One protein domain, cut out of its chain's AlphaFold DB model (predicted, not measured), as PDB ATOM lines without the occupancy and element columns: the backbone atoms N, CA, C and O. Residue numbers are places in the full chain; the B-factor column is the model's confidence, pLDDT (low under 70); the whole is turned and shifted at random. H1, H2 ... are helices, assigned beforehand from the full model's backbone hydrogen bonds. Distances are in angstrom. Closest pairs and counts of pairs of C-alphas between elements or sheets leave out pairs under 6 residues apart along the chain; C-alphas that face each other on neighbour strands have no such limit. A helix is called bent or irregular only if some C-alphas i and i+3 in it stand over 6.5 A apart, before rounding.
ATOM      1  N   GLN A 284     -18.773  -5.615 -16.639       94.25
ATOM      2  CA  GLN A 284     -18.898  -4.281 -17.222       94.25
ATOM      3  C   GLN A 284     -17.551  -3.672 -17.628       94.25
ATOM      4  O   GLN A 284     -17.535  -2.571 -18.170       94.25
ATOM      5  N   THR A 285     -16.430  -4.354 -17.371       96.06
ATOM      6  CA  THR A 285     -15.100  -3.850 -17.724       96.06
ATOM      7  C   THR A 285     -14.865  -4.004 -19.223       96.06
ATOM      8  O   THR A 285     -14.867  -5.112 -19.756       96.06
ATOM      9  N   SER A 286     -14.698  -2.871 -19.903       98.00
ATOM     10  CA  SER A 286     -14.492  -2.798 -21.357       98.00
ATOM     11  C   SER A 286     -13.037  -3.051 -21.763       98.00
ATOM     12  O   SER A 286     -12.120  -2.933 -20.951       98.00
ATOM     13  N   ASN A 287     -12.796  -3.308 -23.049       98.44
ATOM     14  CA  ASN A 287     -11.444  -3.367 -23.603       98.44
ATOM     15  C   ASN A 287     -10.714  -2.024 -23.526       98.44
ATOM     16  O   ASN A 287      -9.492  -2.010 -23.408       98.44
ATOM     17  N   VAL A 288     -11.435  -0.898 -23.517       98.25
ATOM     18  CA  VAL A 288     -10.822   0.414 -23.245       98.25
ATOM     19  C   VAL A 288     -10.194   0.426 -21.852       98.25
ATOM     20  O   VAL A 288      -9.063   0.879 -21.703       98.25
ATOM     21  N   GLU A 289     -10.883  -0.117 -20.848       96.94
ATOM     22  CA  GLU A 289     -10.350  -0.232 -19.487       96.94
ATOM     23  C   GLU A 289      -9.250  -1.295 -19.382       96.94
ATOM     24  O   GLU A 289      -8.243  -1.051 -18.718       96.94
ATOM     25  N   PHE A 290      -9.386  -2.444 -20.060       97.75
ATOM     26  CA  PHE A 290      -8.334  -3.467 -20.057       97.75
ATOM     27  C   PHE A 290      -7.025  -2.960 -20.662       97.75
ATOM     28  O   PHE A 290      -5.963  -3.151 -20.069       97.75
ATOM     29  N   VAL A 291      -7.089  -2.228 -21.772       97.75
ATOM     30  CA  VAL A 291      -5.904  -1.603 -22.364       97.75
ATOM     31  C   VAL A 291      -5.358  -0.491 -21.472       97.75
ATOM     32  O   VAL A 291      -4.151  -0.439 -21.249       97.75
ATOM     33  N   ALA A 292      -6.222   0.365 -20.921       96.00
ATOM     34  CA  ALA A 292      -5.798   1.479 -20.075       96.00
ATOM     35  C   ALA A 292      -5.056   1.025 -18.808       96.00
ATOM     36  O   ALA A 292      -4.084   1.670 -18.417       96.00
ATOM     37  N   HIS A 293      -5.519  -0.053 -18.167       94.19
ATOM     38  CA  HIS A 293      -5.018  -0.471 -16.856       94.19
ATOM     39  C   HIS A 293      -4.053  -1.660 -16.904       94.19
ATOM     40  O   HIS A 293      -3.151  -1.733 -16.076       94.19
ATOM     41  N   TYR A 294      -4.227  -2.576 -17.859       94.38
ATOM     42  CA  TYR A 294      -3.510  -3.853 -17.876       94.38
ATOM     43  C   TYR A 294      -2.748  -4.138 -19.175       94.38
ATOM     44  O   TYR A 294      -1.925  -5.047 -19.195       94.38
ATOM     45  N   GLY A 295      -2.994  -3.388 -20.254       94.62
ATOM     46  CA  GLY A 295      -2.240  -3.530 -21.502       94.62
ATOM     47  C   GLY A 295      -2.586  -4.778 -22.331       94.62
ATOM     48  O   GLY A 295      -1.731  -5.333 -23.022       94.62
ATOM     49  N   PHE A 296      -3.841  -5.235 -22.285       95.19
ATOM     50  CA  PHE A 296      -4.333  -6.323 -23.138       95.19
ATOM     51  C   PHE A 296      -5.790  -6.107 -23.575       95.19
ATOM     52  O   PHE A 296      -6.492  -5.244 -23.050       95.19
ATOM     53  N   VAL A 297      -6.243  -6.919 -24.532       97.12
ATOM     54  CA  VAL A 297      -7.638  -6.992 -24.998       97.12
ATOM     55  C   VAL A 297      -8.216  -8.355 -24.614       97.12
ATOM     56  O   VAL A 297      -7.607  -9.384 -24.900       97.12
ATOM     57  N   ASP A 298      -9.394  -8.374 -23.992       96.94
ATOM     58  CA  ASP A 298     -10.171  -9.580 -23.706       96.94
ATOM     59  C   ASP A 298     -11.345  -9.717 -24.694       96.94
ATOM     60  O   ASP A 298     -12.281  -8.907 -24.684       96.94
ATOM     61  N   PRO A 299     -11.383 -10.780 -25.517       94.50
ATOM     62  CA  PRO A 299     -12.539 -11.084 -26.356       94.50
ATOM     63  C   PRO A 299     -13.858 -11.230 -25.578       94.50
ATOM     64  O   PRO A 299     -14.930 -11.034 -26.152       94.50
ATOM     65  N   LYS A 300     -13.825 -11.576 -24.282       95.38
ATOM     66  CA  LYS A 300     -15.036 -11.667 -23.447       95.38
ATOM     67  C   LYS A 300     -15.591 -10.303 -23.024       95.38
ATOM     68  O   LYS A 300     -16.747 -10.254 -22.607       95.38
ATOM     69  N   ALA A 301     -14.850  -9.210 -23.211       97.12
ATOM     70  CA  ALA A 301     -15.306  -7.854 -22.909       97.12
ATOM     71  C   ALA A 301     -16.256  -7.258 -23.968       97.12
ATOM     72  O   ALA A 301     -16.754  -6.151 -23.785       97.12
ATOM     73  N   GLU A 302     -16.582  -7.979 -25.049       96.81
ATOM     74  CA  GLU A 302     -17.411  -7.464 -26.153       96.81
ATOM     75  C   GLU A 302     -18.748  -6.858 -25.682       96.81
ATOM     76  O   GLU A 302     -19.197  -5.836 -26.195       96.81
ATOM     77  N   THR A 303     -19.401  -7.461 -24.683       96.81
ATOM     78  CA  THR A 303     -20.675  -6.934 -24.157       96.81
ATOM     79  C   THR A 303     -20.484  -5.598 -23.429       96.81
ATOM     80  O   THR A 303     -21.324  -4.698 -23.550       96.81
ATOM     81  N   ALA A 304     -19.368  -5.437 -22.715       97.56
ATOM     82  CA  ALA A 304     -18.985  -4.178 -22.091       97.56
ATOM     83  C   ALA A 304     -18.614  -3.125 -23.149       97.56
ATOM     84  O   ALA A 304     -19.100  -1.999 -23.068       97.56
ATOM     85  N   ASP A 305     -17.879  -3.501 -24.201       98.38
ATOM     86  CA  ASP A 305     -17.549  -2.611 -25.326       98.38
ATOM     87  C   ASP A 305     -18.805  -2.087 -26.031       98.38
ATOM     88  O   ASP A 305     -18.953  -0.886 -26.260       98.38
ATOM     89  N   ARG A 306     -19.765  -2.973 -26.318       97.88
ATOM     90  CA  ARG A 306     -21.068  -2.602 -26.891       97.88
ATOM     91  C   ARG A 306     -21.824  -1.617 -26.000       97.88
ATOM     92  O   ARG A 306     -22.456  -0.681 -26.487       97.88
ATOM     93  N   THR A 307     -21.774  -1.823 -24.686       97.50
ATOM     94  CA  THR A 307     -22.400  -0.920 -23.710       97.50
ATOM     95  C   THR A 307     -21.713   0.443 -23.698       97.50
ATOM     96  O   THR A 307     -22.396   1.464 -23.777       97.50
ATOM     97  N   LEU A 308     -20.379   0.470 -23.699       97.75
ATOM     98  CA  LEU A 308     -19.584   1.692 -23.771       97.75
ATOM     99  C   LEU A 308     -19.904   2.505 -25.034       97.75
ATOM    100  O   LEU A 308     -20.133   3.710 -24.945       97.75
ATOM    101  N   LEU A 309     -19.982   1.852 -26.196       97.62
ATOM    102  CA  LEU A 309     -20.296   2.501 -27.472       97.62
ATOM    103  C   LEU A 309     -21.699   3.121 -27.483       97.62
ATOM    104  O   LEU A 309     -21.863   4.245 -27.957       97.62
ATOM    105  N   ARG A 310     -22.698   2.440 -26.904       96.19
ATOM    106  CA  ARG A 310     -24.054   2.995 -26.731       96.19
ATOM    107  C   ARG A 310     -24.078   4.200 -25.791       96.19
ATOM    108  O   ARG A 310     -24.860   5.121 -26.006       96.19
ATOM    109  N   MET A 311     -23.233   4.202 -24.761       96.31
ATOM    110  CA  MET A 311     -23.112   5.320 -23.820       96.31
ATOM    111  C   MET A 311     -22.311   6.498 -24.388       96.31
ATOM    112  O   MET A 311     -22.496   7.628 -23.941       96.31
ATOM    113  N   GLN A 312     -21.429   6.257 -25.363       95.81
ATOM    114  CA  GLN A 312     -20.557   7.269 -25.963       95.81
ATOM    115  C   GLN A 312     -20.636   7.281 -27.503       95.81
ATOM    116  O   GLN A 312     -19.606   7.179 -28.179       95.81
ATOM    117  N   PRO A 313     -21.830   7.467 -28.100       94.69
ATOM    118  CA  PRO A 313     -22.011   7.382 -29.552       94.69
ATOM    119  C   PRO A 313     -21.206   8.444 -30.313       94.69
ATOM    120  O   PRO A 313     -20.784   8.218 -31.444       94.69
ATOM    121  N   ALA A 314     -20.920   9.585 -29.676       96.00
ATOM    122  CA  ALA A 314     -20.096  10.648 -30.246       96.00
ATOM    123  C   ALA A 314     -18.650  10.211 -30.548       96.00
ATOM    124  O   ALA A 314     -17.979  10.873 -31.335       96.00
ATOM    125  N   MET A 315     -18.162   9.120 -29.943       94.94
ATOM    126  CA  MET A 315     -16.803   8.607 -30.169       94.94
ATOM    127  C   MET A 315     -16.716   7.654 -31.367       94.94
ATOM    128  O   MET A 315     -15.640   7.484 -31.935       94.94
ATOM    129  N   VAL A 316     -17.842   7.079 -31.809       95.75
ATOM    130  CA  VAL A 316     -17.908   6.122 -32.930       95.75
ATOM    131  C   VAL A 316     -17.294   6.656 -34.234       95.75
ATOM    132  O   VAL A 316     -16.585   5.891 -34.889       95.75
ATOM    133  N   PRO A 317     -17.480   7.934 -34.640       96.56
ATOM    134  CA  PRO A 317     -16.858   8.455 -35.858       96.56
ATOM    135  C   PRO A 317     -15.331   8.309 -35.896       96.56
ATOM    136  O   PRO A 317     -14.784   8.094 -36.973       96.56
ATOM    137  N   ALA A 318     -14.641   8.346 -34.749       96.25
ATOM    138  CA  ALA A 318     -13.188   8.171 -34.696       96.25
ATOM    139  C   ALA A 318     -12.738   6.761 -35.120       96.25
ATOM    140  O   ALA A 318     -11.611   6.584 -35.584       96.25
ATOM    141  N   LEU A 319     -13.620   5.760 -35.023       96.69
ATOM    142  CA  LEU A 319     -13.348   4.401 -35.492       96.69
ATOM    143  C   LEU A 319     -13.399   4.288 -37.023       96.69
ATOM    144  O   LEU A 319     -12.862   3.327 -37.560       96.69
ATOM    145  N   LYS A 320     -13.980   5.263 -37.736       95.12
ATOM    146  CA  LYS A 320     -14.150   5.234 -39.200       95.12
ATOM    147  C   LYS A 320     -12.906   5.647 -39.995       95.12
ATOM    148  O   LYS A 320     -12.946   5.605 -41.218       95.12
ATOM    149  N   HIS A 321     -11.811   6.040 -39.337       94.38
ATOM    150  CA  HIS A 321     -10.571   6.422 -40.032       94.38
ATOM    151  C   HIS A 321      -9.930   5.266 -40.824       94.38
ATOM    152  O   HIS A 321      -9.179   5.517 -41.760       94.38
ATOM    153  N   SER A 322     -10.254   4.019 -40.480       95.44
ATOM    154  CA  SER A 322      -9.886   2.814 -41.227       95.44
ATOM    155  C   SER A 322     -11.030   1.797 -41.167       95.44
ATOM    156  O   SER A 322     -11.895   1.877 -40.290       95.44
ATOM    157  N   THR A 323     -11.043   0.812 -42.061       95.88
ATOM    158  CA  THR A 323     -11.998  -0.311 -42.024       95.88
ATOM    159  C   THR A 323     -11.512  -1.422 -41.089       95.88
ATOM    160  O   THR A 323     -10.377  -1.389 -40.617       95.88
ATOM    161  N   LEU A 324     -12.363  -2.402 -40.762       96.69
ATOM    162  CA  LEU A 324     -11.928  -3.573 -39.984       96.69
ATOM    163  C   LEU A 324     -10.911  -4.419 -40.772       96.69
ATOM    164  O   LEU A 324      -9.895  -4.814 -40.217       96.69
ATOM    165  N   ALA A 325     -11.145  -4.617 -42.072       96.94
ATOM    166  CA  ALA A 325     -10.254  -5.388 -42.939       96.94
ATOM    167  C   ALA A 325      -8.862  -4.744 -43.092       96.94
ATOM    168  O   ALA A 325      -7.859  -5.450 -43.154       96.94
ATOM    169  N   GLN A 326      -8.791  -3.408 -43.134       97.31
ATOM    170  CA  GLN A 326      -7.511  -2.691 -43.147       97.31
ATOM    171  C   GLN A 326      -6.718  -2.938 -41.862       97.31
ATOM    172  O   GLN A 326      -5.524  -3.206 -41.932       97.31
ATOM    173  N   ASP A 327      -7.382  -2.897 -40.706       97.69
ATOM    174  CA  ASP A 327      -6.731  -3.146 -39.417       97.69
ATOM    175  C   ASP A 327      -6.261  -4.592 -39.265       97.69
ATOM    176  O   ASP A 327      -5.197  -4.832 -38.705       97.69
ATOM    177  N   GLU A 328      -7.050  -5.553 -39.752       97.88
ATOM    178  CA  GLU A 328      -6.688  -6.973 -39.748       97.88
ATOM    179  C   GLU A 328      -5.431  -7.206 -40.591       97.88
ATOM    180  O   GLU A 328      -4.470  -7.799 -40.106       97.88
ATOM    181  N   ALA A 329      -5.390  -6.643 -41.803       98.06
ATOM    182  CA  ALA A 329      -4.217  -6.720 -42.665       98.06
ATOM    183  C   ALA A 329      -2.984  -6.029 -42.050       98.06
ATOM    184  O   ALA A 329      -1.870  -6.541 -42.164       98.06
ATOM    185  N   GLU A 330      -3.168  -4.884 -41.385       97.75
ATOM    186  CA  GLU A 330      -2.093  -4.165 -40.691       97.75
ATOM    187  C   GLU A 330      -1.547  -4.974 -39.504       97.75
ATOM    188  O   GLU A 330      -0.331  -5.087 -39.342       97.75
ATOM    189  N   LEU A 331      -2.424  -5.598 -38.711       97.62
ATOM    190  CA  LEU A 331      -2.026  -6.438 -37.581       97.62
ATOM    191  C   LEU A 331      -1.275  -7.692 -38.039       97.62
ATOM    192  O   LEU A 331      -0.269  -8.055 -37.429       97.62
ATOM    193  N   ASP A 332      -1.739  -8.342 -39.105       98.00
ATOM    194  CA  ASP A 332      -1.074  -9.515 -39.675       98.00
ATOM    195  C   ASP A 332       0.318  -9.155 -40.215       98.00
ATOM    196  O   ASP A 332       1.286  -9.874 -39.959       98.00
ATOM    197  N   ALA A 333       0.445  -8.007 -40.891       97.81
ATOM    198  CA  ALA A 333       1.730  -7.499 -41.360       97.81
ATOM    199  C   ALA A 333       2.683  -7.171 -40.199       97.81
ATOM    200  O   ALA A 333       3.857  -7.541 -40.253       97.81
ATOM    201  N   LEU A 334       2.188  -6.532 -39.130       96.06
ATOM    202  CA  LEU A 334       2.982  -6.251 -37.931       96.06
ATOM    203  C   LEU A 334       3.468  -7.537 -37.270       96.06
ATOM    204  O   LEU A 334       4.649  -7.644 -36.961       96.06
ATOM    205  N   LYS A 335       2.601  -8.538 -37.092       95.06
ATOM    206  CA  LYS A 335       2.993  -9.826 -36.502       95.06
ATOM    207  C   LYS A 335       4.013 -10.570 -37.357       95.06
ATOM    208  O   LYS A 335       4.971 -11.112 -36.819       95.06
ATOM    209  N   ALA A 336       3.835 -10.574 -38.679       96.62
ATOM    210  CA  ALA A 336       4.784 -11.199 -39.599       96.62
ATOM    211  C   ALA A 336       6.172 -10.537 -39.560       96.62
ATOM    212  O   ALA A 336       7.174 -11.198 -39.823       96.62
ATOM    213  N   ALA A 337       6.225  -9.246 -39.224       96.81
ATOM    214  CA  ALA A 337       7.452  -8.470 -39.100       96.81
ATOM    215  C   ALA A 337       8.013  -8.398 -37.665       96.81
ATOM    216  O   ALA A 337       8.976  -7.664 -37.458       96.81
ATOM    217  N   ASP A 338       7.421  -9.109 -36.693       92.50
ATOM    218  CA  ASP A 338       7.733  -8.972 -35.257       92.50
ATOM    219  C   ASP A 338       7.694  -7.500 -34.783       92.50
ATOM    220  O   ASP A 338       8.578  -6.986 -34.098       92.50
ATOM    221  N   GLY A 339       6.675  -6.777 -35.250       91.44
ATOM    222  CA  GLY A 339       6.492  -5.352 -35.003       91.44
ATOM    223  C   GLY A 339       6.132  -5.030 -33.545       91.44
ATOM    224  O   GLY A 339       5.723  -5.916 -32.790       91.44
ATOM    225  N   PRO A 340       6.211  -3.747 -33.139       92.19
ATOM    226  CA  PRO A 340       6.042  -3.335 -31.746       92.19
ATOM    227  C   PRO A 340       4.713  -3.796 -31.138       92.19
ATOM    228  O   PRO A 340       3.644  -3.598 -31.722       92.19
ATOM    229  N   TYR A 341       4.763  -4.367 -29.934       92.06
ATOM    230  CA  TYR A 341       3.569  -4.862 -29.242       92.06
ATOM    231  C   TYR A 341       2.537  -3.753 -28.978       92.06
ATOM    232  O   TYR A 341       1.336  -3.993 -29.051       92.06
ATOM    233  N   GLN A 342       2.979  -2.520 -28.732       94.19
ATOM    234  CA  GLN A 342       2.124  -1.352 -28.511       94.19
ATOM    235  C   GLN A 342       1.255  -1.036 -29.737       94.19
ATOM    236  O   GLN A 342       0.063  -0.758 -29.594       94.19
ATOM    237  N   GLU A 343       1.821  -1.139 -30.945       95.69
ATOM    238  CA  GLU A 343       1.071  -0.994 -32.196       95.69
ATOM    239  C   GLU A 343       0.053  -2.133 -32.340       95.69
ATOM    240  O   GLU A 343      -1.127  -1.878 -32.588       95.69
ATOM    241  N   GLN A 344       0.466  -3.378 -32.075       95.88
ATOM    242  CA  GLN A 344      -0.436  -4.537 -32.097       95.88
ATOM    243  C   GLN A 344      -1.596  -4.395 -31.095       95.88
ATOM    244  O   GLN A 344      -2.740  -4.728 -31.412       95.88
ATOM    245  N   LEU A 345      -1.325  -3.871 -29.898       96.94
ATOM    246  CA  LEU A 345      -2.311  -3.643 -28.846       96.94
ATOM    247  C   LEU A 345      -3.296  -2.529 -29.219       96.94
ATOM    248  O   LEU A 345      -4.504  -2.686 -29.021       96.94
ATOM    249  N   ALA A 346      -2.804  -1.429 -29.797       97.44
ATOM    250  CA  ALA A 346      -3.649  -0.344 -30.283       97.44
ATOM    251  C   ALA A 346      -4.616  -0.828 -31.377       97.44
ATOM    252  O   ALA A 346      -5.814  -0.535 -31.316       97.44
ATOM    253  N   LEU A 347      -4.119  -1.636 -32.324       97.75
ATOM    254  CA  LEU A 347      -4.945  -2.304 -33.332       97.75
ATOM    255  C   LEU A 347      -5.951  -3.263 -32.701       97.75
ATOM    256  O   LEU A 347      -7.129  -3.230 -33.050       97.75
ATOM    257  N   GLY A 348      -5.514  -4.073 -31.736       98.00
ATOM    258  CA  GLY A 348      -6.379  -4.998 -31.010       98.00
ATOM    259  C   GLY A 348      -7.584  -4.295 -30.382       98.00
ATOM    260  O   GLY A 348      -8.718  -4.745 -30.568       98.00
ATOM    261  N   LEU A 349      -7.361  -3.163 -29.701       98.44
ATOM    262  CA  LEU A 349      -8.437  -2.351 -29.126       98.44
ATOM    263  C   LEU A 349      -9.371  -1.821 -30.211       98.44
ATOM    264  O   LEU A 349     -10.588  -1.993 -30.134       98.44
ATOM    265  N   ARG A 350      -8.792  -1.178 -31.231       97.38
ATOM    266  CA  ARG A 350      -9.528  -0.571 -32.343       97.38
ATOM    267  C   ARG A 350     -10.434  -1.596 -33.028       97.38
ATOM    268  O   ARG A 350     -11.614  -1.325 -33.254       97.38
ATOM    269  N   MET A 351      -9.915  -2.790 -33.293       98.31
ATOM    270  CA  MET A 351     -10.647  -3.902 -33.897       98.31
ATOM    271  C   MET A 351     -11.740  -4.452 -32.977       98.31
ATOM    272  O   MET A 351     -12.840  -4.737 -33.454       98.31
ATOM    273  N   ALA A 352     -11.483  -4.588 -31.670       98.44
ATOM    274  CA  ALA A 352     -12.495  -5.015 -30.702       98.44
ATOM    275  C   ALA A 352     -13.693  -4.048 -30.687       98.44
ATOM    276  O   ALA A 352     -14.840  -4.473 -30.847       98.44
ATOM    277  N   LEU A 353     -13.420  -2.741 -30.625       98.44
ATOM    278  CA  LEU A 353     -14.450  -1.702 -30.664       98.44
ATOM    279  C   LEU A 353     -15.198  -1.672 -32.002       98.44
ATOM    280  O   LEU A 353     -16.421  -1.555 -32.009       98.44
ATOM    281  N   LYS A 354     -14.510  -1.832 -33.138       97.94
ATOM    282  CA  LYS A 354     -15.161  -1.921 -34.458       97.94
ATOM    283  C   LYS A 354     -16.092  -3.123 -34.560       97.94
ATOM    284  O   LYS A 354     -17.231  -2.966 -34.988       97.94
ATOM    285  N   ARG A 355     -15.652  -4.309 -34.127       97.69
ATOM    286  CA  ARG A 355     -16.492  -5.522 -34.110       97.69
ATOM    287  C   ARG A 355     -17.727  -5.335 -33.228       97.69
ATOM    288  O   ARG A 355     -18.824  -5.711 -33.636       97.69
ATOM    289  N   ALA A 356     -17.566  -4.717 -32.058       97.56
ATOM    290  CA  ALA A 356     -18.683  -4.362 -31.187       97.56
ATOM    291  C   ALA A 356     -19.636  -3.350 -31.854       97.56
ATOM    292  O   ALA A 356     -20.852  -3.536 -31.818       97.56
ATOM    293  N   ALA A 357     -19.103  -2.323 -32.520       96.88
ATOM    294  CA  ALA A 357     -19.887  -1.298 -33.204       96.88
ATOM    295  C   ALA A 357     -20.665  -1.843 -34.415       96.88
ATOM    296  O   ALA A 357     -21.821  -1.474 -34.603       96.88
ATOM    297  N   LEU A 358     -20.076  -2.757 -35.195       95.69
ATOM    298  CA  LEU A 358     -20.751  -3.461 -36.292       95.69
ATOM    299  C   LEU A 358     -21.951  -4.270 -35.782       95.69
ATOM    300  O   LEU A 358     -23.036  -4.204 -36.352       95.69
ATOM    301  N   LYS A 359     -21.786  -4.987 -34.664       95.31
ATOM    302  CA  LYS A 359     -22.872  -5.756 -34.031       95.31
ATOM    303  C   LYS A 359     -23.995  -4.882 -33.466       95.31
ATOM    304  O   LYS A 359     -25.124  -5.347 -33.357       95.31
ATOM    305  N   GLU A 360     -23.691  -3.639 -33.104       93.31
ATOM    306  CA  GLU A 360     -24.671  -2.630 -32.676       93.31
ATOM    307  C   GLU A 360     -25.289  -1.847 -33.850       93.31
ATOM    308  O   GLU A 360     -26.150  -1.001 -33.629       93.31
ATOM    309  N   GLY A 361     -24.857  -2.086 -35.095       92.81
ATOM    310  CA  GLY A 361     -25.298  -1.301 -36.255       92.81
ATOM    311  C   GLY A 361     -24.820   0.157 -36.233       92.81
ATOM    312  O   GLY A 361     -25.418   1.016 -36.875       92.81
ATOM    313  N   LEU A 362     -23.758   0.455 -35.475       91.50
ATOM    314  CA  LEU A 362     -23.158   1.791 -35.362       91.50
ATOM    315  C   LEU A 362     -22.109   2.058 -36.455       91.50
ATOM    316  O   LEU A 362     -21.759   3.214 -36.715       91.50
ATOM    317  N   LEU A 363     -21.607   0.995 -37.088       89.75
ATOM    318  CA  LEU A 363     -20.733   1.026 -38.260       89.75
ATOM    319  C   LEU A 363     -21.330   0.167 -39.381       89.75
ATOM    320  O   LEU A 363     -22.055  -0.791 -39.116       89.75
ATOM    321  N   GLU A 364     -20.987   0.515 -40.618       82.62
ATOM    322  CA  GLU A 364     -21.239  -0.314 -41.799       82.62
ATOM    323  C   GLU A 364     -20.049  -1.261 -42.014       82.62
ATOM    324  O   GLU A 364     -18.923  -0.921 -41.634       82.62
ATOM    325  N   ALA A 365     -20.333  -2.458 -42.539       70.19
ATOM    326  CA  ALA A 365     -19.380  -3.563 -42.681       70.19
ATOM    327  C   ALA A 365     -18.237  -3.274 -43.661       70.19
ATOM    328  O   ALA A 365     -18.508  -2.668 -44.722       70.19
TER     329      ALA A 365
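Overview. This is residues 284 to 365 of the 365 residues of the protein "Histone-lysine n-methyltransferase" of Chrysochromulina tobinii (UniProt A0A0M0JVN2). H5, the longest helix, makes the core; H4 folds back beside it, H1 packs along its opposite side, and H2 and H3 cross its later half. Five named helices, H1 to H5 in order, stand among 82 printed residues; no strand is named. The all-helix whole is compact, radius of gyration of the C-alphas 12.4 A, spanning 36 by 28 by 19 A.

Along the chain. Find C-alpha 341 at (3.569, -4.862, -29.242); H5 runs 26.9 A to residue 359. Look before it for H4, 324 to 336, 18.4 A; H3, 313 to 321; H2, 299 to 311, 19.7 A; and H1, 287 to 294, beginning at (-11.444, -3.367, -23.603). H2 is irregular, C-alphas 300 and 303 being 7.4 A apart; H3 only just, 314 and 317 being 6.8 A apart.

Arrangement. Start at the hub, H5. H4 touches it as a hairpin, closest C-alphas Leu 331 and Gln 344, 6.0 A, at a shallow 25 degrees, opposite ways. Residues 352 to 357 alone touch H2, closest C-alphas Ala 356 and Arg 306, 5.2 A, at a steep 63 degrees. H1, touching residues 345 to 353 alone, has its closest C-alphas at Asn 287 and Leu 349, 6.4 A; H3, touching 350 to 357 alone, at Leu 319 and Lys 354, 6.7 A. H3 and H4 are apart. In H1, H4 and H5 every O i to N i+4 pair is within hydrogen-bond range; in H2 7 of 9, in H3 0 of 5, with 4 of 6 O i to N i+3 pairs.

Size, cuts and confidence. The farthest C-alphas, Met 311 and Ala 337, are 36.8 A apart. The printed part has no cut, its four links are tight, and no printed residue is under 70 in pLDDT.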